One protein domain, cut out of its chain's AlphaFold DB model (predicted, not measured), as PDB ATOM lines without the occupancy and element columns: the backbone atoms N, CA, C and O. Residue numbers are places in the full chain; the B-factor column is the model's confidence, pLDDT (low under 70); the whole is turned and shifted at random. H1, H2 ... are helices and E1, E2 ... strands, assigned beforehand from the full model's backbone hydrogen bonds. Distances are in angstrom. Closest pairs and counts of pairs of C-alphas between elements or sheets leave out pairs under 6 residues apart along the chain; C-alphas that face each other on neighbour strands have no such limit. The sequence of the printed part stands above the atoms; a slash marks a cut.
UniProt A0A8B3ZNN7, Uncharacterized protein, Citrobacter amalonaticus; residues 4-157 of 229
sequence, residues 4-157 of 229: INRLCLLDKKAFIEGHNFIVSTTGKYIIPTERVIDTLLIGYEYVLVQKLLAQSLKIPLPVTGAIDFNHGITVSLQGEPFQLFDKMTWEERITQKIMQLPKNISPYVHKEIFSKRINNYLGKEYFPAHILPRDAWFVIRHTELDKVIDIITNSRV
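What this domain is: This is residues 4 to 157 of the 229 residues of an uncharacterized protein of Citrobacter amalonaticus (UniProt A0A8B3ZNN7). This is a loose, drawn-out string of small parts: at one end H4 and H5 form a helical hairpin, with H1 packed on H4 and the two-stranded ribbon of E3 and E4 next to them. Further along come the hairpin of E1 and E2 and the helix H3, and H6 makes the far end, where residues 141 to 151 stick out. The printed part has 154 residues, with named elements in the order H1 H2 H3 E1 E2 E3 H4 H5 E4 H6: six helices and four strands, of mixed class, the strands in two antiparallel sheets of two. The whole is loose, with a radius of gyration of the C-alphas of 18.8 A, and its spans are 65 by 39 by 26 A.

How they stand to each other: Begin at H1, residues 4 to 9; H2, residues 12 to 17, is close but not clearly touching, with the C-alphas of Leu 7 and Phe 15 closest at 6.3 A. Next find H3, residues 44 to 57, which touches no helix; its closest C-alpha pair with E1, residues 74 to 77, is Glu 45 and Thr 74, 7.0 A apart. E1 forms an antiparallel hairpin with E2, residues 80 to 83; look for N 75 and O 82, 2.8 A apart. E2 runs on into E3, residues 85 to 89, at 30 degrees. E3 is antiparallel to E4, residues 124 to 128, with N 86 and O 127 at 2.8 A. H4, residues 90 to 100, touches H1 about perpendicular, at 78 degrees, closest at C-alphas 8 and 94, 6.2 A apart. H4 and H5, residues 106 to 115, are a helical hairpin at a shallow tilt of 19 degrees, opposite ways; C-alphas 98 and 106 are closest, 5.8 A apart. H6, residues 142 to 156, is apart from H3. Every O i to N i+4 pair is within hydrogen-bond range in H1, H2, H3, H4 and H5; in H6, 10 of 11 are.

Where its parts are: Find C-alpha 4 at (-10.933, 48.502, -2.023), where H1 begins; it measures 8.5 A and H2 8.7 A. H3 starts at C-alpha 44, (-23.669, 28.489, 0.337), and runs 19.8 A. E1, E2, E3 and E4 measure 9.9, 10.3, 12.4 and 13.3 A. H4 runs 15.3 A, H5 14.2 A and H6 21.1 A, ending at C-alpha 156, (-32.242, 3.203, 12.736).

The domain as a whole: The two C-alphas farthest apart, those of Arg 117 and Val 157, are 66.4 A apart. The printed part has no cut. Look for long links at H2 to H3, H3 to E1 and E4 to H6. The mean pLDDT of the printed part is 79.9; it is under 70 at residues 25 to 26, 64 to 68, 115 to 122 and 154 to 157.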
ATOM      1  N   ILE A   4      -9.742  48.078  -2.772       83.69
ATOM      2  CA  ILE A   4     -10.933  48.502  -2.023       83.69
ATOM      3  C   ILE A   4     -12.177  47.739  -2.495       83.69
ATOM      4  O   ILE A   4     -12.899  47.178  -1.671       83.69
ATOM      5  N   ASN A   5     -12.385  47.634  -3.813       84.50
ATOM      6  CA  ASN A   5     -13.512  46.879  -4.368       84.50
ATOM      7  C   ASN A   5     -13.412  45.402  -3.986       84.50
ATOM      8  O   ASN A   5     -14.403  44.806  -3.580       84.50
ATOM      9  N   ARG A   6     -12.205  44.826  -4.054       87.31
ATOM     10  CA  ARG A   6     -11.957  43.441  -3.637       87.31
ATOM     11  C   ARG A   6     -12.302  43.230  -2.166       87.31
ATOM     12  O   ARG A   6     -13.030  42.297  -1.854       87.31
ATOM     13  N   LEU A   7     -11.835  44.107  -1.275       88.19
ATOM     14  CA  LEU A   7     -12.132  44.011   0.157       88.19
ATOM     15  C   LEU A   7     -13.642  44.059   0.441       88.19
ATOM     16  O   LEU A   7     -14.141  43.326   1.294       88.19
ATOM     17  N   CYS A   8     -14.368  44.936  -0.253       88.19
ATOM     18  CA  CYS A   8     -15.773  45.192   0.053       88.19
ATOM     19  C   CYS A   8     -16.726  44.168  -0.578       88.19
ATOM     20  O   CYS A   8     -17.751  43.843   0.037       88.19
ATOM     21  N   LEU A   9     -16.386  43.654  -1.764       88.31
ATOM     22  CA  LEU A   9     -17.236  42.755  -2.547       88.31
ATOM     23  C   LEU A   9     -16.964  41.269  -2.301       88.31
ATOM     24  O   LEU A   9     -17.881  40.480  -2.479       88.31
ATOM     25  N   LEU A  10     -15.753  40.886  -1.888       88.31
ATOM     26  CA  LEU A  10     -15.397  39.481  -1.685       88.31
ATOM     27  C   LEU A  10     -15.627  39.020  -0.242       88.31
ATOM     28  O   LEU A  10     -15.601  39.804   0.720       88.31
ATOM     29  N   ASP A  11     -15.793  37.710  -0.082       87.44
ATOM     30  CA  ASP A  11     -15.713  37.069   1.219       87.44
ATOM     31  C   ASP A  11     -14.265  37.086   1.745       87.44
ATOM     32  O   ASP A  11     -13.298  37.316   1.013       87.44
ATOM     33  N   LYS A  12     -14.109  36.865   3.053       86.69
ATOM     34  CA  LYS A  12     -12.802  36.919   3.720       86.69
ATOM     35  C   LYS A  12     -11.807  35.928   3.113       86.69
ATOM     36  O   LYS A  12     -10.641  36.282   2.940       86.69
ATOM     37  N   LYS A  13     -12.248  34.703   2.834       85.56
ATOM     38  CA  LYS A  13     -11.410  33.630   2.302       85.56
ATOM     39  C   LYS A  13     -10.971  33.975   0.879       85.56
ATOM     40  O   LYS A  13      -9.767  34.043   0.642       85.56
ATOM     41  N   ALA A  14     -11.905  34.330  -0.010       85.38
ATOM     42  CA  ALA A  14     -11.569  34.739  -1.376       85.38
ATOM     43  C   ALA A  14     -10.625  35.951  -1.426       85.38
ATOM     44  O   ALA A  14      -9.686  35.966  -2.223       85.38
ATOM     45  N   PHE A  15     -10.824  36.948  -0.554       87.44
ATOM     46  CA  PHE A  15      -9.931  38.107  -0.479       87.44
ATOM     47  C   PHE A  15      -8.487  37.707  -0.139       87.44
ATOM     48  O   PHE A  15      -7.556  38.172  -0.799       87.44
ATOM     49  N   ILE A  16      -8.307  36.838   0.864       86.50
ATOM     50  CA  ILE A  16      -6.990  36.379   1.336       86.50
ATOM     51  C   ILE A  16      -6.310  35.481   0.298       86.50
ATOM     52  O   ILE A  16      -5.120  35.641   0.041       86.50
ATOM     53  N   GLU A  17      -7.058  34.564  -0.313       85.88
ATOM     54  CA  GLU A  17      -6.536  33.593  -1.285       85.88
ATOM     55  C   GLU A  17      -6.295  34.202  -2.677       85.88
ATOM     56  O   GLU A  17      -5.730  33.559  -3.557       85.88
ATOM     57  N   GLY A  18      -6.677  35.464  -2.892       81.94
ATOM     58  CA  GLY A  18      -6.434  36.156  -4.157       81.94
ATOM     59  C   GLY A  18      -7.472  35.867  -5.243       81.94
ATOM     60  O   GLY A  18      -7.299  36.302  -6.383       81.94
ATOM     61  N   HIS A  19      -8.564  35.185  -4.904       81.50
ATOM     62  CA  HIS A  19      -9.662  34.929  -5.824       81.50
ATOM     63  C   HIS A  19     -10.430  36.221  -6.110       81.50
ATOM     64  O   HIS A  19     -10.764  36.979  -5.205       81.50
ATOM     65  N   ASN A  20     -10.703  36.488  -7.389       78.25
ATOM     66  CA  ASN A  20     -11.308  37.747  -7.844       78.25
ATOM     67  C   ASN A  20     -12.703  37.562  -8.448       78.25
ATOM     68  O   ASN A  20     -13.196  38.450  -9.142       78.25
ATOM     69  N   PHE A  21     -13.322  36.406  -8.215       74.44
ATOM     70  CA  PHE A  21     -14.626  36.074  -8.768       74.44
ATOM     71  C   PHE A  21     -15.742  36.602  -7.867       74.44
ATOM     72  O   PHE A  21     -15.818  36.258  -6.689       74.44
ATOM     73  N   ILE A  22     -16.622  37.412  -8.452       73.69
ATOM     74  CA  ILE A  22     -17.902  37.814  -7.867       73.69
ATOM     75  C   ILE A  22     -19.027  37.360  -8.795       73.69
ATOM     76  O   ILE A  22     -18.821  37.238 -10.006       73.69
ATOM     77  N   VAL A  23     -20.216  37.128  -8.244       73.50
ATOM     78  CA  VAL A  23     -21.410  36.892  -9.063       73.50
ATOM     79  C   VAL A  23     -21.716  38.172  -9.839       73.50
ATOM     80  O   VAL A  23     -21.731  39.267  -9.279       73.50
ATOM     81  N   SER A  24     -21.938  38.035 -11.146       71.88
ATOM     82  CA  SER A  24     -22.381  39.150 -11.979       71.88
ATOM     83  C   SER A  24     -23.835  39.468 -11.651       71.88
ATOM     84  O   SER A  24     -24.736  38.721 -12.026       71.88
ATOM     85  N   THR A  25     -24.078  40.581 -10.966       69.31
ATOM     86  CA  THR A  25     -25.435  41.076 -10.730       69.31
ATOM     87  C   THR A  25     -25.862  41.993 -11.864       69.31
ATOM     88  O   THR A  25     -25.630  43.202 -11.836       69.31
ATOM     89  N   THR A  26     -26.499  41.418 -12.877       67.06
ATOM     90  CA  THR A  26     -27.216  42.175 -13.906       67.06
ATOM     91  C   THR A  26     -28.695  42.193 -13.542       67.06
ATOM     92  O   THR A  26     -29.337  41.147 -13.567       67.06
ATOM     93  N   GLY A  27     -29.254  43.347 -13.174       70.12
ATOM     94  CA  GLY A  27     -30.672  43.420 -12.824       70.12
ATOM     95  C   GLY A  27     -31.063  44.660 -12.028       70.12
ATOM     96  O   GLY A  27     -30.237  45.518 -11.724       70.12
ATOM     97  N   LYS A  28     -32.356  44.752 -11.704       76.88
ATOM     98  CA  LYS A  28     -32.902  45.786 -10.816       76.88
ATOM     99  C   LYS A  28     -32.812  45.310  -9.368       76.88
ATOM    100  O   LYS A  28     -33.144  44.165  -9.080       76.88
ATOM    101  N   TYR A  29     -32.425  46.204  -8.462       83.19
ATOM    102  CA  TYR A  29     -32.506  45.928  -7.030       83.19
ATOM    103  C   TYR A  29     -33.968  45.807  -6.607       83.19
ATOM    104  O   TYR A  29     -34.771  46.708  -6.857       83.19
ATOM    105  N   ILE A  30     -34.291  44.697  -5.951       83.44
ATOM    106  CA  ILE A  30     -35.588  44.473  -5.321       83.44
ATOM    107  C   ILE A  30     -35.473  44.757  -3.825       83.44
ATOM    108  O   ILE A  30     -34.503  44.369  -3.178       83.44
ATOM    109  N   ILE A  31     -36.461  45.462  -3.281       82.38
ATOM    110  CA  ILE A  31     -36.576  45.724  -1.846       82.38
ATOM    111  C   ILE A  31     -37.871  45.044  -1.412       82.38
ATOM    112  O   ILE A  31     -38.939  45.498  -1.828       82.38
ATOM    113  N   PRO A  32     -37.803  43.941  -0.650       77.00
ATOM    114  CA  PRO A  32     -39.009  43.254  -0.224       77.00
ATOM    115  C   PRO A  32     -39.791  44.150   0.743       77.00
ATOM    116  O   PRO A  32     -39.208  44.840   1.581       77.00
ATOM    117  N   THR A  33     -41.118  44.160   0.604       80.38
ATOM    118  CA  THR A  33     -42.013  44.916   1.496       80.38
ATOM    119  C   THR A  33     -41.953  44.365   2.919       80.38
ATOM    120  O   THR A  33     -41.933  45.133   3.877       80.38
ATOM    121  N   GLU A  34     -41.841  43.041   3.037       80.50
ATOM    122  CA  GLU A  34     -41.698  42.327   4.301       80.50
ATOM    123  C   GLU A  34     -40.255  41.876   4.526       80.50
ATOM    124  O   GLU A  34     -39.525  41.546   3.591       80.50
ATOM    125  N   ARG A  35     -39.835  41.817   5.793       72.69
ATOM    126  CA  ARG A  35     -38.492  41.325   6.165       72.69
ATOM    127  C   ARG A  35     -38.409  39.803   6.266       72.69
ATOM    128  O   ARG A  35     -37.325  39.269   6.485       72.69
ATOM    129  N   VAL A  36     -39.539  39.116   6.125       74.19
ATOM    130  CA  VAL A  36     -39.629  37.657   6.167       74.19
ATOM    131  C   VAL A  36     -39.761  37.145   4.741       74.19
ATOM    132  O   VAL A  36     -40.712  37.488   4.043       74.19
ATOM    133  N   ILE A  37     -38.803  36.324   4.316       75.25
ATOM    134  CA  ILE A  37     -38.818  35.685   3.001       75.25
ATOM    135  C   ILE A  37     -39.055  34.189   3.213       75.25
ATOM    136  O   ILE A  37     -38.160  33.480   3.672       75.25
ATOM    137  N   ASP A  38     -40.260  33.713   2.888       76.81
ATOM    138  CA  ASP A  38     -40.571  32.278   2.840       76.81
ATOM    139  C   ASP A  38     -40.050  31.700   1.521       76.81
ATOM    140  O   ASP A  38     -40.727  31.726   0.491       76.81
ATOM    141  N   THR A  39     -38.787  31.273   1.523       78.62
ATOM    142  CA  THR A  39     -38.154  30.729   0.325       78.62
ATOM    143  C   THR A  39     -37.040  29.734   0.612       78.62
ATOM    144  O   THR A  39     -36.474  29.672   1.704       78.62
ATOM    145  N   LEU A  40     -36.693  28.966  -0.418       76.25
ATOM    146  CA  LEU A  40     -35.565  28.055  -0.407       76.25
ATOM    147  C   LEU A  40     -34.250  28.840  -0.450       76.25
ATOM    148  O   LEU A  40     -34.007  29.652  -1.348       76.25
ATOM    149  N   LEU A  41     -33.378  28.542   0.513       78.88
ATOM    150  CA  LEU A  41     -31.967  28.897   0.433       78.88
ATOM    151  C   LEU A  41     -31.320  28.052  -0.659       78.88
ATOM    152  O   LEU A  41     -31.575  26.847  -0.748       78.88
ATOM    153  N   ILE A  42     -30.460  28.671  -1.457       79.00
ATOM    154  CA  ILE A  42     -29.711  27.992  -2.512       79.00
ATOM    155  C   ILE A  42     -28.235  28.354  -2.384       79.00
ATOM    156  O   ILE A  42     -27.890  29.432  -1.919       79.00
ATOM    157  N   GLY A  43     -27.342  27.450  -2.776       80.12
ATOM    158  CA  GLY A  43     -25.906  27.709  -2.679       80.12
ATOM    159  C   GLY A  43     -25.363  27.621  -1.248       80.12
ATOM    160  O   GLY A  43     -25.601  26.635  -0.545       80.12
ATOM    161  N   TYR A  44     -24.532  28.593  -0.850       78.88
ATOM    162  CA  TYR A  44     -23.669  28.489   0.337       78.88
ATOM    163  C   TYR A  44     -24.468  28.359   1.635       78.88
ATOM    164  O   TYR A  44     -24.113  27.581   2.522       78.88
ATOM    165  N   GLU A  45     -25.589  29.059   1.718       79.44
ATOM    166  CA  GLU A  45     -26.440  29.158   2.902       79.44
ATOM    167  C   GLU A  45     -27.144  27.844   3.161       79.44
ATOM    168  O   GLU A  45     -27.210  27.383   4.298       79.44
ATOM    169  N   TYR A  46     -27.614  27.212   2.089       82.25
ATOM    170  CA  TYR A  46     -28.170  25.874   2.139       82.25
ATOM    171  C   TYR A  46     -27.152  24.890   2.723       82.25
ATOM    172  O   TYR A  46     -27.460  24.176   3.677       82.25
ATOM    173  N   VAL A  47     -25.910  24.907   2.230       81.75
ATOM    174  CA  VAL A  47     -24.843  24.033   2.747       81.75
ATOM    175  C   VAL A  47     -24.496  24.363   4.200       81.75
ATOM    176  O   VAL A  47     -24.264  23.451   4.995       81.75
ATOM    177  N   LEU A  48     -24.471  25.644   4.577       81.00
ATOM    178  CA  LEU A  48     -24.214  26.072   5.952       81.00
ATOM    179  C   LEU A  48     -25.302  25.565   6.907       81.00
ATOM    180  O   LEU A  48     -24.978  24.950   7.923       81.00
ATOM    181  N   VAL A  49     -26.577  25.768   6.561       82.56
ATOM    182  CA  VAL A  49     -27.722  25.287   7.346       82.56
ATOM    183  C   VAL A  49     -27.701  23.766   7.443       82.56
ATOM    184  O   VAL A  49     -27.870  23.232   8.536       82.56
ATOM    185  N   GLN A  50     -27.408  23.054   6.351       82.44
ATOM    186  CA  GLN A  50     -27.267  21.599   6.392       82.44
ATOM    187  C   GLN A  50     -26.143  21.134   7.314       82.44
ATOM    188  O   GLN A  50     -26.328  20.168   8.049       82.44
ATOM    189  N   LYS A  51     -24.984  21.804   7.307       84.81
ATOM    190  CA  LYS A  51     -23.880  21.479   8.223       84.81
ATOM    191  C   LYS A  51     -24.286  21.691   9.679       84.81
ATOM    192  O   LYS A  51     -24.063  20.800  10.493       84.81
ATOM    193  N   LEU A  52     -24.904  22.831   9.991       84.69
ATOM    194  CA  LEU A  52     -25.394  23.141  11.339       84.69
ATOM    195  C   LEU A  52     -26.441  22.120  11.800       84.69
ATOM    196  O   LEU A  52     -26.362  21.603  12.917       84.69
ATOM    197  N   LEU A  53     -27.382  21.773  10.922       83.50
ATOM    198  CA  LEU A  53     -28.407  20.774  11.196       83.50
ATOM    199  C   LEU A  53     -27.792  19.385  11.402       83.50
ATOM    200  O   LEU A  53     -28.123  18.710  12.373       83.50
ATOM    201  N   ALA A  54     -26.858  18.975  10.540       85.81
ATOM    202  CA  ALA A  54     -26.179  17.688  10.647       85.81
ATOM    203  C   ALA A  54     -25.418  17.550  11.973       85.81
ATOM    204  O   ALA A  54     -25.530  16.525  12.649       85.81
ATOM    205  N   GLN A  55     -24.715  18.610  12.390       87.56
ATOM    206  CA  GLN A  55     -24.047  18.677  13.692       87.56
ATOM    207  C   GLN A  55     -25.043  18.554  14.847       87.56
ATOM    208  O   GLN A  55     -24.833  17.747  15.753       87.56
ATOM    209  N   SER A  56     -26.143  19.311  14.797       84.56
ATOM    210  CA  SER A  56     -27.182  19.280  15.831       84.56
ATOM    211  C   SER A  56     -27.840  17.902  15.952       84.56
ATOM    212  O   SER A  56     -28.117  17.442  17.059       84.56
ATOM    213  N   LEU A  57     -28.077  17.230  14.824       82.50
ATOM    214  CA  LEU A  57     -28.703  15.908  14.764       82.50
ATOM    215  C   LEU A  57     -27.711  14.749  14.947       82.50
ATOM    216  O   LEU A  57     -28.134  13.594  15.002       82.50
ATOM    217  N   LYS A  58     -26.406  15.037  15.066       84.38
ATOM    218  CA  LYS A  58     -25.321  14.044  15.165       84.38
ATOM    219  C   LYS A  58     -25.310  13.045  13.998       84.38
ATOM    220  O   LYS A  58     -25.028  11.863  14.190       84.38
ATOM    221  N   ILE A  59     -25.618  13.520  12.794       82.44
ATOM    222  CA  ILE A  59     -25.523  12.743  11.549       82.44
ATOM    223  C   ILE A  59     -24.259  13.150  10.770       82.44
ATOM    224  O   ILE A  59     -23.673  14.198  11.063       82.44
ATOM    225  N   PRO A  60     -23.805  12.346   9.789       85.00
ATOM    226  CA  PRO A  60     -22.659  12.706   8.962       85.00
ATOM    227  C   PRO A  60     -22.838  14.071   8.289       85.00
ATOM    228  O   PRO A  60     -23.933  14.430   7.856       85.00
ATOM    229  N   LEU A  61     -21.745  14.830   8.198       84.00
ATOM    230  CA  LEU A  61     -21.747  16.125   7.525       84.00
ATOM    231  C   LEU A  61     -22.012  15.953   6.017       84.00
ATOM    232  O   LEU A  61     -21.547  14.976   5.427       84.00
ATOM    233  N   PRO A  62     -22.707  16.912   5.376       79.19
ATOM    234  CA  PRO A  62     -22.871  16.919   3.925       79.19
ATOM    235  C   PRO A  62     -21.511  17.026   3.209       79.19
ATOM    236  O   PRO A  62     -20.537  17.531   3.773       79.19
ATOM    237  N   VAL A  63     -21.465  16.554   1.957       72.81
ATOM    238  CA  VAL A  63     -20.249  16.379   1.139       72.81
ATOM    239  C   VAL A  63     -19.346  17.622   1.134       72.81
ATOM    240  O   VAL A  63     -19.777  18.744   0.857       72.81
ATOM    241  N   THR A  64     -18.061  17.407   1.420       67.50
ATOM    242  CA  THR A  64     -17.001  18.421   1.359       67.50
ATOM    243  C   THR A  64     -16.739  18.838  -0.091       67.50
ATOM    244  O   THR A  64     -16.707  17.990  -0.974       67.50
ATOM    245  N   GLY A  65     -16.531  20.132  -0.346       65.44
ATOM    246  CA  GLY A  65     -16.207  20.640  -1.687       65.44
ATOM    247  C   GLY A  65     -17.407  21.022  -2.556       65.44
ATOM    248  O   GLY A  65     -17.227  21.510  -3.664       65.44
ATOM    249  N   ALA A  66     -18.644  20.861  -2.069       64.12
ATOM    250  CA  ALA A  66     -19.824  21.285  -2.829       64.12
ATOM    251  C   ALA A  66     -19.808  22.795  -3.145       64.12
ATOM    252  O   ALA A  66     -20.361  23.214  -4.158       64.12
ATOM    253  N   ILE A  67     -19.195  23.606  -2.269       65.94
ATOM    254  CA  ILE A  67     -19.093  25.063  -2.402       65.94
ATOM    255  C   ILE A  67     -17.767  25.528  -1.792       65.94
ATOM    256  O   ILE A  67     -17.670  25.758  -0.584       65.94
ATOM    257  N   ASP A  68     -16.742  25.651  -2.632       67.50
ATOM    258  CA  ASP A  68     -15.405  26.097  -2.214       67.50
ATOM    259  C   ASP A  68     -15.278  27.624  -2.105       67.50
ATOM    260  O   ASP A  68     -14.384  28.125  -1.408       67.50
ATOM    261  N   PHE A  69     -16.216  28.349  -2.724       71.81
ATOM    262  CA  PHE A  69     -16.248  29.806  -2.813       71.81
ATOM    263  C   PHE A  69     -17.577  30.353  -2.285       71.81
ATOM    264  O   PHE A  69     -18.649  29.981  -2.758       71.81
ATOM    265  N   ASN A  70     -17.512  31.254  -1.302       77.25
ATOM    266  CA  ASN A  70     -18.686  31.965  -0.808       77.25
ATOM    267  C   ASN A  70     -18.844  33.255  -1.616       77.25
ATOM    268  O   ASN A  70     -18.122  34.224  -1.399       77.25
ATOM    269  N   HIS A  71     -19.794  33.277  -2.545       77.38
ATOM    270  CA  HIS A  71     -20.059  34.471  -3.343       77.38
ATOM    271  C   HIS A  71     -21.001  35.473  -2.666       77.38
ATOM    272  O   HIS A  71     -21.257  36.525  -3.247       77.38
ATOM    273  N   GLY A  72     -21.497  35.165  -1.467       84.56
ATOM    274  CA  GLY A  72     -22.549  35.883  -0.759       84.56
ATOM    275  C   GLY A  72     -23.859  35.093  -0.713       84.56
ATOM    276  O   GLY A  72     -24.003  34.056  -1.360       84.56
ATOM    277  N   ILE A  73     -24.823  35.629   0.032       86.19
ATOM    278  CA  ILE A  73     -26.075  34.954   0.352       86.19
ATOM    279  C   ILE A  73     -27.009  34.876  -0.840       86.19
ATOM    280  O   ILE A  73     -27.385  35.917  -1.371       86.19
ATOM    281  N   THR A  74     -27.404  33.659  -1.229       86.81
ATOM    282  CA  THR A  74     -28.313  33.441  -2.359       86.81
ATOM    283  C   THR A  74     -29.639  32.833  -1.900       86.81
ATOM    284  O   THR A  74     -29.698  31.868  -1.138       86.81
ATOM    285  N   VAL A  75     -30.735  33.410  -2.381       83.88
ATOM    286  CA  VAL A  75     -32.107  32.998  -2.079       83.88
ATOM    287  C   VAL A  75     -32.875  32.815  -3.378       83.88
ATOM    288  O   VAL A  75     -32.628  33.530  -4.344       83.88
ATOM    289  N   SER A  76     -33.809  31.871  -3.432       85.25
ATOM    290  CA  SER A  76     -34.791  31.855  -4.520       85.25
ATOM    291  C   SER A  76     -35.911  32.853  -4.201       85.25
ATOM    292  O   SER A  76     -36.216  33.075  -3.039       85.25
ATOM    293  N   LEU A  77     -36.561  33.474  -5.170       84.06
ATOM    294  CA  LEU A  77     -37.821  34.187  -4.960       84.06
ATOM    295  C   LEU A  77     -38.675  33.942  -6.196       84.06
ATOM    296  O   LEU A  77     -38.256  34.251  -7.305       84.06
ATOM    297  N   GLN A  78     -39.850  33.336  -6.008       84.19
ATOM    298  CA  GLN A  78     -40.721  32.922  -7.120       84.19
ATOM    299  C   GLN A  78     -40.005  32.027  -8.156       84.19
ATOM    300  O   GLN A  78     -40.312  32.072  -9.340       84.19
ATOM    301  N   GLY A  79     -39.049  31.206  -7.705       83.38
ATOM    302  CA  GLY A  79     -38.261  30.311  -8.560       83.38
ATOM    303  C   GLY A  79     -36.975  30.927  -9.114       83.38
ATOM    304  O   GLY A  79     -36.076  30.184  -9.493       83.38
ATOM    305  N   GLU A  80     -36.824  32.250  -9.067       85.06
ATOM    306  CA  GLU A  80     -35.650  32.948  -9.599       85.06
ATOM    307  C   GLU A  80     -34.570  33.150  -8.522       85.06
ATOM    308  O   GLU A  80     -34.905  33.438  -7.372       85.06
ATOM    309  N   PRO A  81     -33.272  32.995  -8.835       84.44
ATOM    310  CA  PRO A  81     -32.194  33.202  -7.877       84.44
ATOM    311  C   PRO A  81     -31.876  34.694  -7.692       84.44
ATOM    312  O   PRO A  81     -31.642  35.428  -8.649       84.44
ATOM    313  N   PHE A  82     -31.773  35.125  -6.440       84.75
ATOM    314  CA  PHE A  82     -31.365  36.469  -6.044       84.75
ATOM    315  C   PHE A  82     -30.229  36.403  -5.037       84.75
ATOM    316  O   PHE A  82     -30.150  35.488  -4.222       84.75
ATOM    317  N   GLN A  83     -29.377  37.421  -5.057       86.50
ATOM    318  CA  GLN A  83     -28.330  37.593  -4.064       86.50
ATOM    319  C   GLN A  83     -28.694  38.720  -3.096       86.50
ATOM    320  O   GLN A  83     -29.205  39.763  -3.505       86.50
ATOM    321  N   LEU A  84     -28.435  38.502  -1.809       86.88
ATOM    322  CA  LEU A  84     -28.689  39.470  -0.753       86.88
ATOM    323  C   LEU A  84     -27.555  40.497  -0.672       86.88
ATOM    324  O   LEU A  84     -26.371  40.149  -0.664       86.88
ATOM    325  N   PHE A  85     -27.939  41.767  -0.555       88.00
ATOM    326  CA  PHE A  85     -27.020  42.889  -0.419       88.00
ATOM    327  C   PHE A  85     -27.355  43.738   0.801       88.00
ATOM    328  O   PHE A  85     -28.515  44.079   1.036       88.00
ATOM    329  N   ASP A  86     -26.316  44.158   1.514       88.44
ATOM    330  CA  ASP A  86     -26.420  45.144   2.578       88.44
ATOM    331  C   ASP A  86     -26.258  46.552   2.005       88.44
ATOM    332  O   ASP A  86     -25.321  46.824   1.247       88.44
ATOM    333  N   LYS A  87     -27.147  47.466   2.405       89.88
ATOM    334  CA  LYS A  87     -27.062  48.884   2.045       89.88
ATOM    335  C   LYS A  87     -26.308  49.670   3.116       89.88
ATOM    336  O   LYS A  87     -26.857  49.925   4.187       89.88
ATOM    337  N   MET A  88     -25.092  50.112   2.812       90.62
ATOM    338  CA  MET A  88     -24.228  50.845   3.750       90.62
ATOM    339  C   MET A  88     -23.255  51.767   3.015       90.62
ATOM    340  O   MET A  88     -23.154  51.715   1.788       90.62
ATOM    341  N   THR A  89     -22.561  52.643   3.738       89.81
ATOM    342  CA  THR A  89     -21.477  53.437   3.138       89.81
ATOM    343  C   THR A  89     -20.236  52.567   2.925       89.81
ATOM    344  O   THR A  89     -20.067  51.517   3.554       89.81
ATOM    345  N   TRP A  90     -19.326  52.999   2.052       87.38
ATOM    346  CA  TRP A  90     -18.047  52.297   1.915       87.38
ATOM    347  C   TRP A  90     -17.215  52.353   3.187       87.38
ATOM    348  O   TRP A  90     -16.523  51.390   3.486       87.38
ATOM    349  N   GLU A  91     -17.266  53.453   3.935       84.81
ATOM    350  CA  GLU A  91     -16.528  53.585   5.191       84.81
ATOM    351  C   GLU A  91     -16.977  52.522   6.202       84.81
ATOM    352  O   GLU A  91     -16.143  51.792   6.747       84.81
ATOM    353  N   GLU A  92     -18.294  52.370   6.378       88.44
ATOM    354  CA  GLU A  92     -18.890  51.322   7.214       88.44
ATOM    355  C   GLU A  92     -18.431  49.937   6.743       88.44
ATOM    356  O   GLU A  92     -17.944  49.129   7.542       88.44
ATOM    357  N   ARG A  93     -18.503  49.679   5.431       90.06
ATOM    358  CA  ARG A  93     -18.127  48.386   4.850       90.06
ATOM    359  C   ARG A  93     -16.644  48.060   5.014       90.06
ATOM    360  O   ARG A  93     -16.306  46.941   5.406       90.06
ATOM    361  N   ILE A  94     -15.760  49.011   4.716       88.38
ATOM    362  CA  ILE A  94     -14.304  48.873   4.848       88.38
ATOM    363  C   ILE A  94     -13.963  48.571   6.303       88.38
ATOM    364  O   ILE A  94     -13.242  47.612   6.577       88.38
ATOM    365  N   THR A  95     -14.532  49.335   7.235       87.38
ATOM    366  CA  THR A  95     -14.301  49.164   8.673       87.38
ATOM    367  C   THR A  95     -14.718  47.769   9.131       87.38
ATOM    368  O   THR A  95     -13.920  47.052   9.740       87.38
ATOM    369  N   GLN A  96     -15.925  47.331   8.757       88.75
ATOM    370  CA  GLN A  96     -16.420  45.986   9.059       88.75
ATOM    371  C   GLN A  96     -15.508  44.889   8.497       88.75
ATOM    372  O   GLN A  96     -15.187  43.930   9.201       88.75
ATOM    373  N   LYS A  97     -15.070  45.016   7.239       88.56
ATOM    374  CA  LYS A  97     -14.228  44.007   6.583       88.56
ATOM    375  C   LYS A  97     -12.820  43.960   7.168       88.56
ATOM    376  O   LYS A  97     -12.315  42.863   7.398       88.56
ATOM    377  N   ILE A  98     -12.215  45.106   7.487       87.44
ATOM    378  CA  ILE A  98     -10.900  45.168   8.145       87.44
ATOM    379  C   ILE A  98     -10.951  44.500   9.523       87.44
ATOM    380  O   ILE A  98     -10.085  43.682   9.826       87.44
ATOM    381  N   MET A  99     -11.991  44.760  10.325       86.19
ATOM    382  CA  MET A  99     -12.157  44.126  11.644       86.19
ATOM    383  C   MET A  99     -12.259  42.594  11.578       86.19
ATOM    384  O   MET A  99     -11.926  41.912  12.544       86.19
ATOM    385  N   GLN A 100     -12.707  42.038  10.448       84.94
ATOM    386  CA  GLN A 100     -12.809  40.591  10.239       84.94
ATOM    387  C   GLN A 100     -11.502  39.956   9.732       84.94
ATOM    388  O   GLN A 100     -11.376  38.723   9.752       84.94
ATOM    389  N   LEU A 101     -10.528  40.750   9.268       86.50
ATOM    390  CA  LEU A 101      -9.258  40.243   8.751       86.50
ATOM    391  C   LEU A 101      -8.330  39.746   9.873       86.50
ATOM    392  O   LEU A 101      -8.396  40.210  11.011       86.50
ATOM    393  N   PRO A 102      -7.421  38.804   9.566       85.81
ATOM    394  CA  PRO A 102      -6.360  38.416  10.486       85.81
ATOM    395  C   PRO A 102      -5.494  39.618  10.908       85.81
ATOM    396  O   PRO A 102      -5.157  40.476  10.085       85.81
ATOM    397  N   LYS A 103      -5.089  39.662  12.188       84.25
ATOM    398  CA  LYS A 103      -4.329  40.785  12.780       84.25
ATOM    399  C   LYS A 103      -3.005  41.084  12.068       84.25
ATOM    400  O   LYS A 103      -2.547  42.218  12.101       84.25
ATOM    401  N   ASN A 104      -2.401  40.089  11.422       82.31
ATOM    402  CA  ASN A 104      -1.163  40.233  10.655       82.31
ATOM    403  C   ASN A 104      -1.363  40.907   9.286       82.31
ATOM    404  O   ASN A 104      -0.408  41.456   8.755       82.31
ATOM    405  N   ILE A 105      -2.573  40.891   8.716       79.31
ATOM    406  CA  ILE A 105      -2.864  41.446   7.378       79.31
ATOM    407  C   ILE A 105      -3.578  42.803   7.489       79.31
ATOM    408  O   ILE A 105      -3.314  43.715   6.703       79.31
ATOM    409  N   SER A 106      -4.442  42.957   8.497       79.31
ATOM    410  CA  SER A 106      -5.257  44.157   8.736       79.31
ATOM    411  C   SER A 106      -4.482  45.491   8.656       79.31
ATOM    412  O   SER A 106      -4.950  46.388   7.953       79.31
ATOM    413  N   PRO A 107      -3.298  45.662   9.290       77.69
ATOM    414  CA  PRO A 107      -2.583  46.943   9.280       77.69
ATOM    415  C   PRO A 107      -2.098  47.360   7.885       77.69
ATOM    416  O   PRO A 107      -2.149  48.541   7.537       77.69
ATOM    417  N   TYR A 108      -1.653  46.397   7.073       76.75
ATOM    418  CA  TYR A 108      -1.163  46.650   5.716       76.75
ATOM    419  C   TYR A 108      -2.296  47.100   4.796       76.75
ATOM    420  O   TYR A 108      -2.167  48.107   4.101       76.75
ATOM    421  N   VAL A 109      -3.433  46.403   4.866       77.25
ATOM    422  CA  VAL A 109      -4.639  46.735   4.096       77.25
ATOM    423  C   VAL A 109      -5.183  48.101   4.514       77.25
ATOM    424  O   VAL A 109      -5.487  48.929   3.659       77.25
ATOM    425  N   HIS A 110      -5.230  48.386   5.818       77.50
ATOM    426  CA  HIS A 110      -5.662  49.687   6.325       77.50
ATOM    427  C   HIS A 110      -4.772  50.823   5.789       77.50
ATOM    428  O   HIS A 110      -5.271  51.822   5.276       77.50
ATOM    429  N   LYS A 111      -3.444  50.668   5.833       75.25
ATOM    430  CA  LYS A 111      -2.513  51.685   5.317       75.25
ATOM    431  C   LYS A 111      -2.655  51.896   3.802       75.25
ATOM    432  O   LYS A 111      -2.627  53.036   3.337       75.25
ATOM    433  N   GLU A 112      -2.828  50.826   3.029       77.31
ATOM    434  CA  GLU A 112      -3.000  50.908   1.571       77.31
ATOM    435  C   GLU A 112      -4.315  51.598   1.171       77.31
ATOM    436  O   GLU A 112      -4.352  52.371   0.215       77.31
ATOM    437  N   ILE A 113      -5.397  51.337   1.905       74.75
ATOM    438  CA  ILE A 113      -6.726  51.871   1.594       74.75
ATOM    439  C   ILE A 113      -6.821  53.354   1.954       74.75
ATOM    440  O   ILE A 113      -7.200  54.157   1.107       74.75
ATOM    441  N   PHE A 114      -6.413  53.738   3.164       72.31
ATOM    442  CA  PHE A 114      -6.534  55.125   3.627       72.31
ATOM    443  C   PHE A 114      -5.490  56.078   3.020       72.31
ATOM    444  O   PHE A 114      -5.690  57.291   3.033       72.31
ATOM    445  N   SER A 115      -4.399  55.560   2.441       68.38
ATOM    446  CA  SER A 115      -3.440  56.384   1.682       68.38
ATOM    447  C   SER A 115      -3.977  56.825   0.314       68.38
ATOM    448  O   SER A 115      -3.569  57.865  -0.208       68.38
ATOM    449  N   LYS A 116      -4.936  56.087  -0.256       67.62
ATOM    450  CA  LYS A 116      -5.642  56.449  -1.489       67.62
ATOM    451  C   LYS A 116      -6.845  57.318  -1.106       67.62
ATOM    452  O   LYS A 116      -7.887  56.768  -0.786       67.62
ATOM    453  N   ARG A 117      -6.701  58.655  -1.086       58.22
ATOM    454  CA  ARG A 117      -7.757  59.622  -0.682       58.22
ATOM    455  C   ARG A 117      -9.173  59.164  -1.082       58.22
ATOM    456  O   ARG A 117      -9.521  59.128  -2.260       58.22
ATOM    457  N   ILE A 118      -9.984  58.854  -0.072       60.41
ATOM    458  CA  ILE A 118     -11.338  58.279  -0.139       60.41
ATOM    459  C   ILE A 118     -12.367  59.425  -0.257       60.41
ATOM    460  O   ILE A 118     -13.277  59.553   0.545       60.41
ATOM    461  N   ASN A 119     -12.211  60.330  -1.230       55.62
ATOM    462  CA  ASN A 119     -13.022  61.563  -1.270       55.62
ATOM    463  C   ASN A 119     -14.467  61.388  -1.793       55.62
ATOM    464  O   ASN A 119     -15.223  62.352  -1.760       55.62
ATOM    465  N   ASN A 120     -14.885  60.191  -2.238       57.19
ATOM    466  CA  ASN A 120     -16.131  60.019  -3.008       57.19
ATOM    467  C   ASN A 120     -17.179  59.055  -2.415       57.19
ATOM    468  O   ASN A 120     -18.099  58.667  -3.126       57.19
ATOM    469  N   TYR A 121     -17.100  58.671  -1.137       63.56
ATOM    470  CA  TYR A 121     -17.923  57.562  -0.624       63.56
ATOM    471  C   TYR A 121     -18.987  57.927   0.422       63.56
ATOM    472  O   TYR A 121     -19.313  57.128   1.299       63.56
ATOM    473  N   LEU A 122     -19.556  59.129   0.326       65.00
ATOM    474  CA  LEU A 122     -20.664  59.549   1.197       65.00
ATOM    475  C   LEU A 122     -21.994  58.848   0.848       65.00
ATOM    476  O   LEU A 122     -22.906  58.795   1.670       65.00
ATOM    477  N   GLY A 123     -22.115  58.304  -0.368       75.94
ATOM    478  CA  GLY A 123     -23.292  57.560  -0.806       75.94
ATOM    479  C   GLY A 123     -23.384  56.177  -0.163       75.94
ATOM    480  O   GLY A 123     -22.382  55.485   0.008       75.94
ATOM    481  N   LYS A 124     -24.612  55.750   0.158       85.94
ATOM    482  CA  LYS A 124     -24.878  54.346   0.490       85.94
ATOM    483  C   LYS A 124     -24.920  53.522  -0.792       85.94
ATOM    484  O   LYS A 124     -25.694  53.838  -1.695       85.94
ATOM    485  N   GLU A 125     -24.158  52.442  -0.814       87.88
ATOM    486  CA  GLU A 125     -24.123  51.457  -1.891       87.88
ATOM    487  C   GLU A 125     -24.565  50.083  -1.380       87.88
ATOM    488  O   GLU A 125     -24.851  49.908  -0.193       87.88
ATOM    489  N   TYR A 126     -24.673  49.125  -2.298       88.44
ATOM    490  CA  TYR A 126     -25.080  47.755  -2.020       88.44
ATOM    491  C   TYR A 126     -23.861  46.836  -2.089       88.44
ATOM    492  O   TYR A 126     -23.201  46.755  -3.125       88.44
ATOM    493  N   PHE A 127     -23.586  46.107  -1.008       89.44
ATOM    494  CA  PHE A 127     -22.489  45.134  -0.943       89.44
ATOM    495  C   PHE A 127     -23.014  43.725  -0.666       89.44
ATOM    496  O   PHE A 127     -23.918  43.598   0.157       89.44
ATOM    497  N   PRO A 128     -22.446  42.660  -1.265       89.75
ATOM    498  CA  PRO A 128     -22.930  41.303  -1.028       89.75
ATOM    499  C   PRO A 128     -22.876  40.941   0.461       89.75
ATOM    500  O   PRO A 128     -21.853  41.151   1.139       89.75
ATOM    501  N   ALA A 129     -23.970  40.392   0.977       88.81
ATOM    502  CA  ALA A 129     -24.029  39.862   2.330       88.81
ATOM    503  C   ALA A 129     -23.327  38.498   2.350       88.81
ATOM    504  O   ALA A 129     -23.658  37.622   1.564       88.81
ATOM    505  N   HIS A 130     -22.337  38.313   3.224       86.00
ATOM    506  CA  HIS A 130     -21.563  37.057   3.320       86.00
ATOM    507  C   HIS A 130     -21.822  36.295   4.621       86.00
ATOM    508  O   HIS A 130     -21.354  35.173   4.800       86.00
ATOM    509  N   ILE A 131     -22.494  36.954   5.561       81.81
ATOM    510  CA  ILE A 131     -22.775  36.468   6.901       81.81
ATOM    511  C   ILE A 131     -24.250  36.751   7.136       81.81
ATOM    512  O   ILE A 131     -24.729  37.837   6.813       81.81
ATOM    513  N   LEU A 132     -24.957  35.772   7.685       78.06
ATOM    514  CA  LEU A 132     -26.348  35.950   8.069       78.06
ATOM    515  C   LEU A 132     -26.454  36.935   9.245       78.06
ATOM    516  O   LEU A 132     -25.577  36.940  10.117       78.06
ATOM    517  N   PRO A 133     -27.521  37.748   9.306       75.00
ATOM    518  CA  PRO A 133     -27.822  38.557  10.480       75.00
ATOM    519  C   PRO A 133     -27.848  37.710  11.758       75.00
ATOM    520  O   PRO A 133     -28.234  36.541  11.738       75.00
ATOM    521  N   ARG A 134     -27.441  38.294  12.890       77.62
ATOM    522  CA  ARG A 134     -27.417  37.577  14.183       77.62
ATOM    523  C   ARG A 134     -28.807  37.163  14.656       77.62
ATOM    524  O   ARG A 134     -28.933  36.210  15.412       77.62
ATOM    525  N   ASP A 135     -29.814  37.907  14.235       78.12
ATOM    526  CA  ASP A 135     -31.232  37.698  14.487       78.12
ATOM    527  C   ASP A 135     -31.922  36.958  13.333       78.12
ATOM    528  O   ASP A 135     -33.143  36.991  13.241       78.12
ATOM    529  N   ALA A 136     -31.179  36.298  12.438       77.81
ATOM    530  CA  ALA A 136     -31.782  35.456  11.413       77.81
ATOM    531  C   ALA A 136     -32.385  34.191  12.046       77.81
ATOM    532  O   ALA A 136     -31.699  33.441  12.742       77.81
ATOM    533  N   TRP A 137     -33.662  33.932  11.756       78.81
ATOM    534  CA  TRP A 137     -34.362  32.716  12.169       78.81
ATOM    535  C   TRP A 137     -34.636  31.840  10.957       78.81
ATOM    536  O   TRP A 137     -35.142  32.310   9.939       78.81
ATOM    537  N   PHE A 138     -34.344  30.549  11.087       78.00
ATOM    538  CA  PHE A 138     -34.752  29.552  10.107       78.00
ATOM    539  C   PHE A 138     -36.051  28.912  10.565       78.00
ATOM    540  O   PHE A 138     -36.101  28.273  11.616       78.00
ATOM    541  N   VAL A 139     -37.099  29.083   9.766       78.56
ATOM    542  CA  VAL A 139     -38.380  28.423   9.995       78.56
ATOM    543  C   VAL A 139     -38.420  27.178   9.126       78.56
ATOM    544  O   VAL A 139     -38.417  27.255   7.900       78.56
ATOM    545  N   ILE A 140     -38.436  26.017   9.769       78.00
ATOM    546  CA  ILE A 140     -38.617  24.738   9.088       78.00
ATOM    547  C   ILE A 140     -40.097  24.391   9.190       78.00
ATOM    548  O   ILE A 140     -40.650  24.333  10.289       78.00
ATOM    549  N   ARG A 141     -40.753  24.166   8.047       84.56
ATOM    550  CA  ARG A 141     -42.144  23.701   8.038       84.56
ATOM    551  C   ARG A 141     -42.232  22.359   8.755       84.56
ATOM    552  O   ARG A 141     -41.432  21.468   8.478       84.56
ATOM    553  N   HIS A 142     -43.241  22.201   9.610       85.94
ATOM    554  CA  HIS A 142     -43.467  20.966  10.365       85.94
ATOM    555  C   HIS A 142     -43.466  19.729   9.456       85.94
ATOM    556  O   HIS A 142     -42.779  18.758   9.732       85.94
ATOM    557  N   THR A 143     -44.118  19.822   8.295       89.56
ATOM    558  CA  THR A 143     -44.175  18.739   7.304       89.56
ATOM    559  C   THR A 143     -42.810  18.335   6.742       89.56
ATOM    560  O   THR A 143     -42.634  17.195   6.334       89.56
ATOM    561  N   GLU A 144     -41.842  19.255   6.661       84.75
ATOM    562  CA  GLU A 144     -40.471  18.926   6.242       84.75
ATOM    563  C   GLU A 144     -39.671  18.316   7.395       84.75
ATOM    564  O   GLU A 144     -38.847  17.430   7.170       84.75
ATOM    565  N   LEU A 145     -39.941  18.747   8.631       84.88
ATOM    566  CA  LEU A 145     -39.352  18.151   9.826       84.88
ATOM    567  C   LEU A 145     -39.809  16.696  10.006       84.88
ATOM    568  O   LEU A 145     -38.968  15.835  10.263       84.88
ATOM    569  N   ASP A 146     -41.096  16.412   9.792       86.94
ATOM    570  CA  ASP A 146     -41.658  15.056   9.859       86.94
ATOM    571  C   ASP A 146     -40.925  14.096   8.913       86.94
ATOM    572  O   ASP A 146     -40.511  13.015   9.324       86.94
ATOM    573  N   LYS A 147     -40.636  14.524   7.673       84.88
ATOM    574  CA  LYS A 147     -39.863  13.716   6.709       84.88
ATOM    575  C   LYS A 147     -38.469  13.367   7.230       84.88
ATOM    576  O   LYS A 147     -37.992  12.255   7.020       84.88
ATOM    577  N   VAL A 148     -37.792  14.313   7.886       78.06
ATOM    578  CA  VAL A 148     -36.462  14.073   8.469       78.06
ATOM    579  C   VAL A 148     -36.561  13.088   9.631       78.06
ATOM    580  O   VAL A 148     -35.730  12.183   9.730       78.06
ATOM    581  N   ILE A 149     -37.580  13.230  10.482       83.19
ATOM    582  CA  ILE A 149     -37.844  12.300  11.585       83.19
ATOM    583  C   ILE A 149     -38.084  10.893  11.036       83.19
ATOM    584  O   ILE A 149     -37.417   9.967  11.491       83.19
ATOM    585  N   ASP A 150     -38.934  10.745  10.019       83.56
ATOM    586  CA  ASP A 150     -39.212   9.466   9.361       83.56
ATOM    587  C   ASP A 150     -37.948   8.830   8.778       83.56
ATOM    588  O   ASP A 150     -37.733   7.626   8.908       83.56
ATOM    589  N   ILE A 151     -37.064   9.612   8.154       76.44
ATOM    590  CA  ILE A 151     -35.784   9.090   7.655       76.44
ATOM    591  C   ILE A 151     -34.924   8.582   8.815       76.44
ATOM    592  O   ILE A 151     -34.328   7.510   8.715       76.44
ATOM    593  N   ILE A 152     -34.842   9.317   9.925       73.25
ATOM    594  CA  ILE A 152     -34.016   8.942  11.083       73.25
ATOM    595  C   ILE A 152     -34.586   7.711  11.799       73.25
ATOM    596  O   ILE A 152     -33.823   6.832  12.206       73.25
ATOM    597  N   THR A 153     -35.903   7.615  11.955       76.25
ATOM    598  CA  THR A 153     -36.554   6.461  12.586       76.25
ATOM    599  C   THR A 153     -36.447   5.223  11.699       76.25
ATOM    600  O   THR A 153     -36.051   4.166  12.188       76.25
ATOM    601  N   ASN A 154     -36.674   5.358  10.390       63.16
ATOM    602  CA  ASN A 154     -36.578   4.243   9.444       63.16
ATOM    603  C   ASN A 154     -35.128   3.831   9.124       63.16
ATOM    604  O   ASN A 154     -34.895   2.678   8.785       63.16
ATOM    605  N   SER A 155     -34.136   4.721   9.254       56.38
ATOM    606  CA  SER A 155     -32.708   4.375   9.081       56.38
ATOM    607  C   SER A 155     -32.076   3.716  10.310       56.38
ATOM    608  O   SER A 155     -31.073   3.017  10.179       56.38
ATOM    609  N   ARG A 156     -32.658   3.900  11.503       52.53
ATOM    610  CA  ARG A 156     -32.242   3.203  12.736       52.53
ATOM    611  C   ARG A 156     -32.822   1.800  12.865       52.53
ATOM    612  O   ARG A 156     -32.347   1.027  13.692       52.53
ATOM    613  N   VAL A 157     -33.811   1.464  12.044       48.25
ATOM    614  CA  VAL A 157     -34.334   0.108  11.926       48.25
ATOM    615  C   VAL A 157     -33.698  -0.499  10.674       48.25
ATOM    616  O   VAL A 157     -34.165  -0.216   9.572       48.25
TER     617      VAL A 157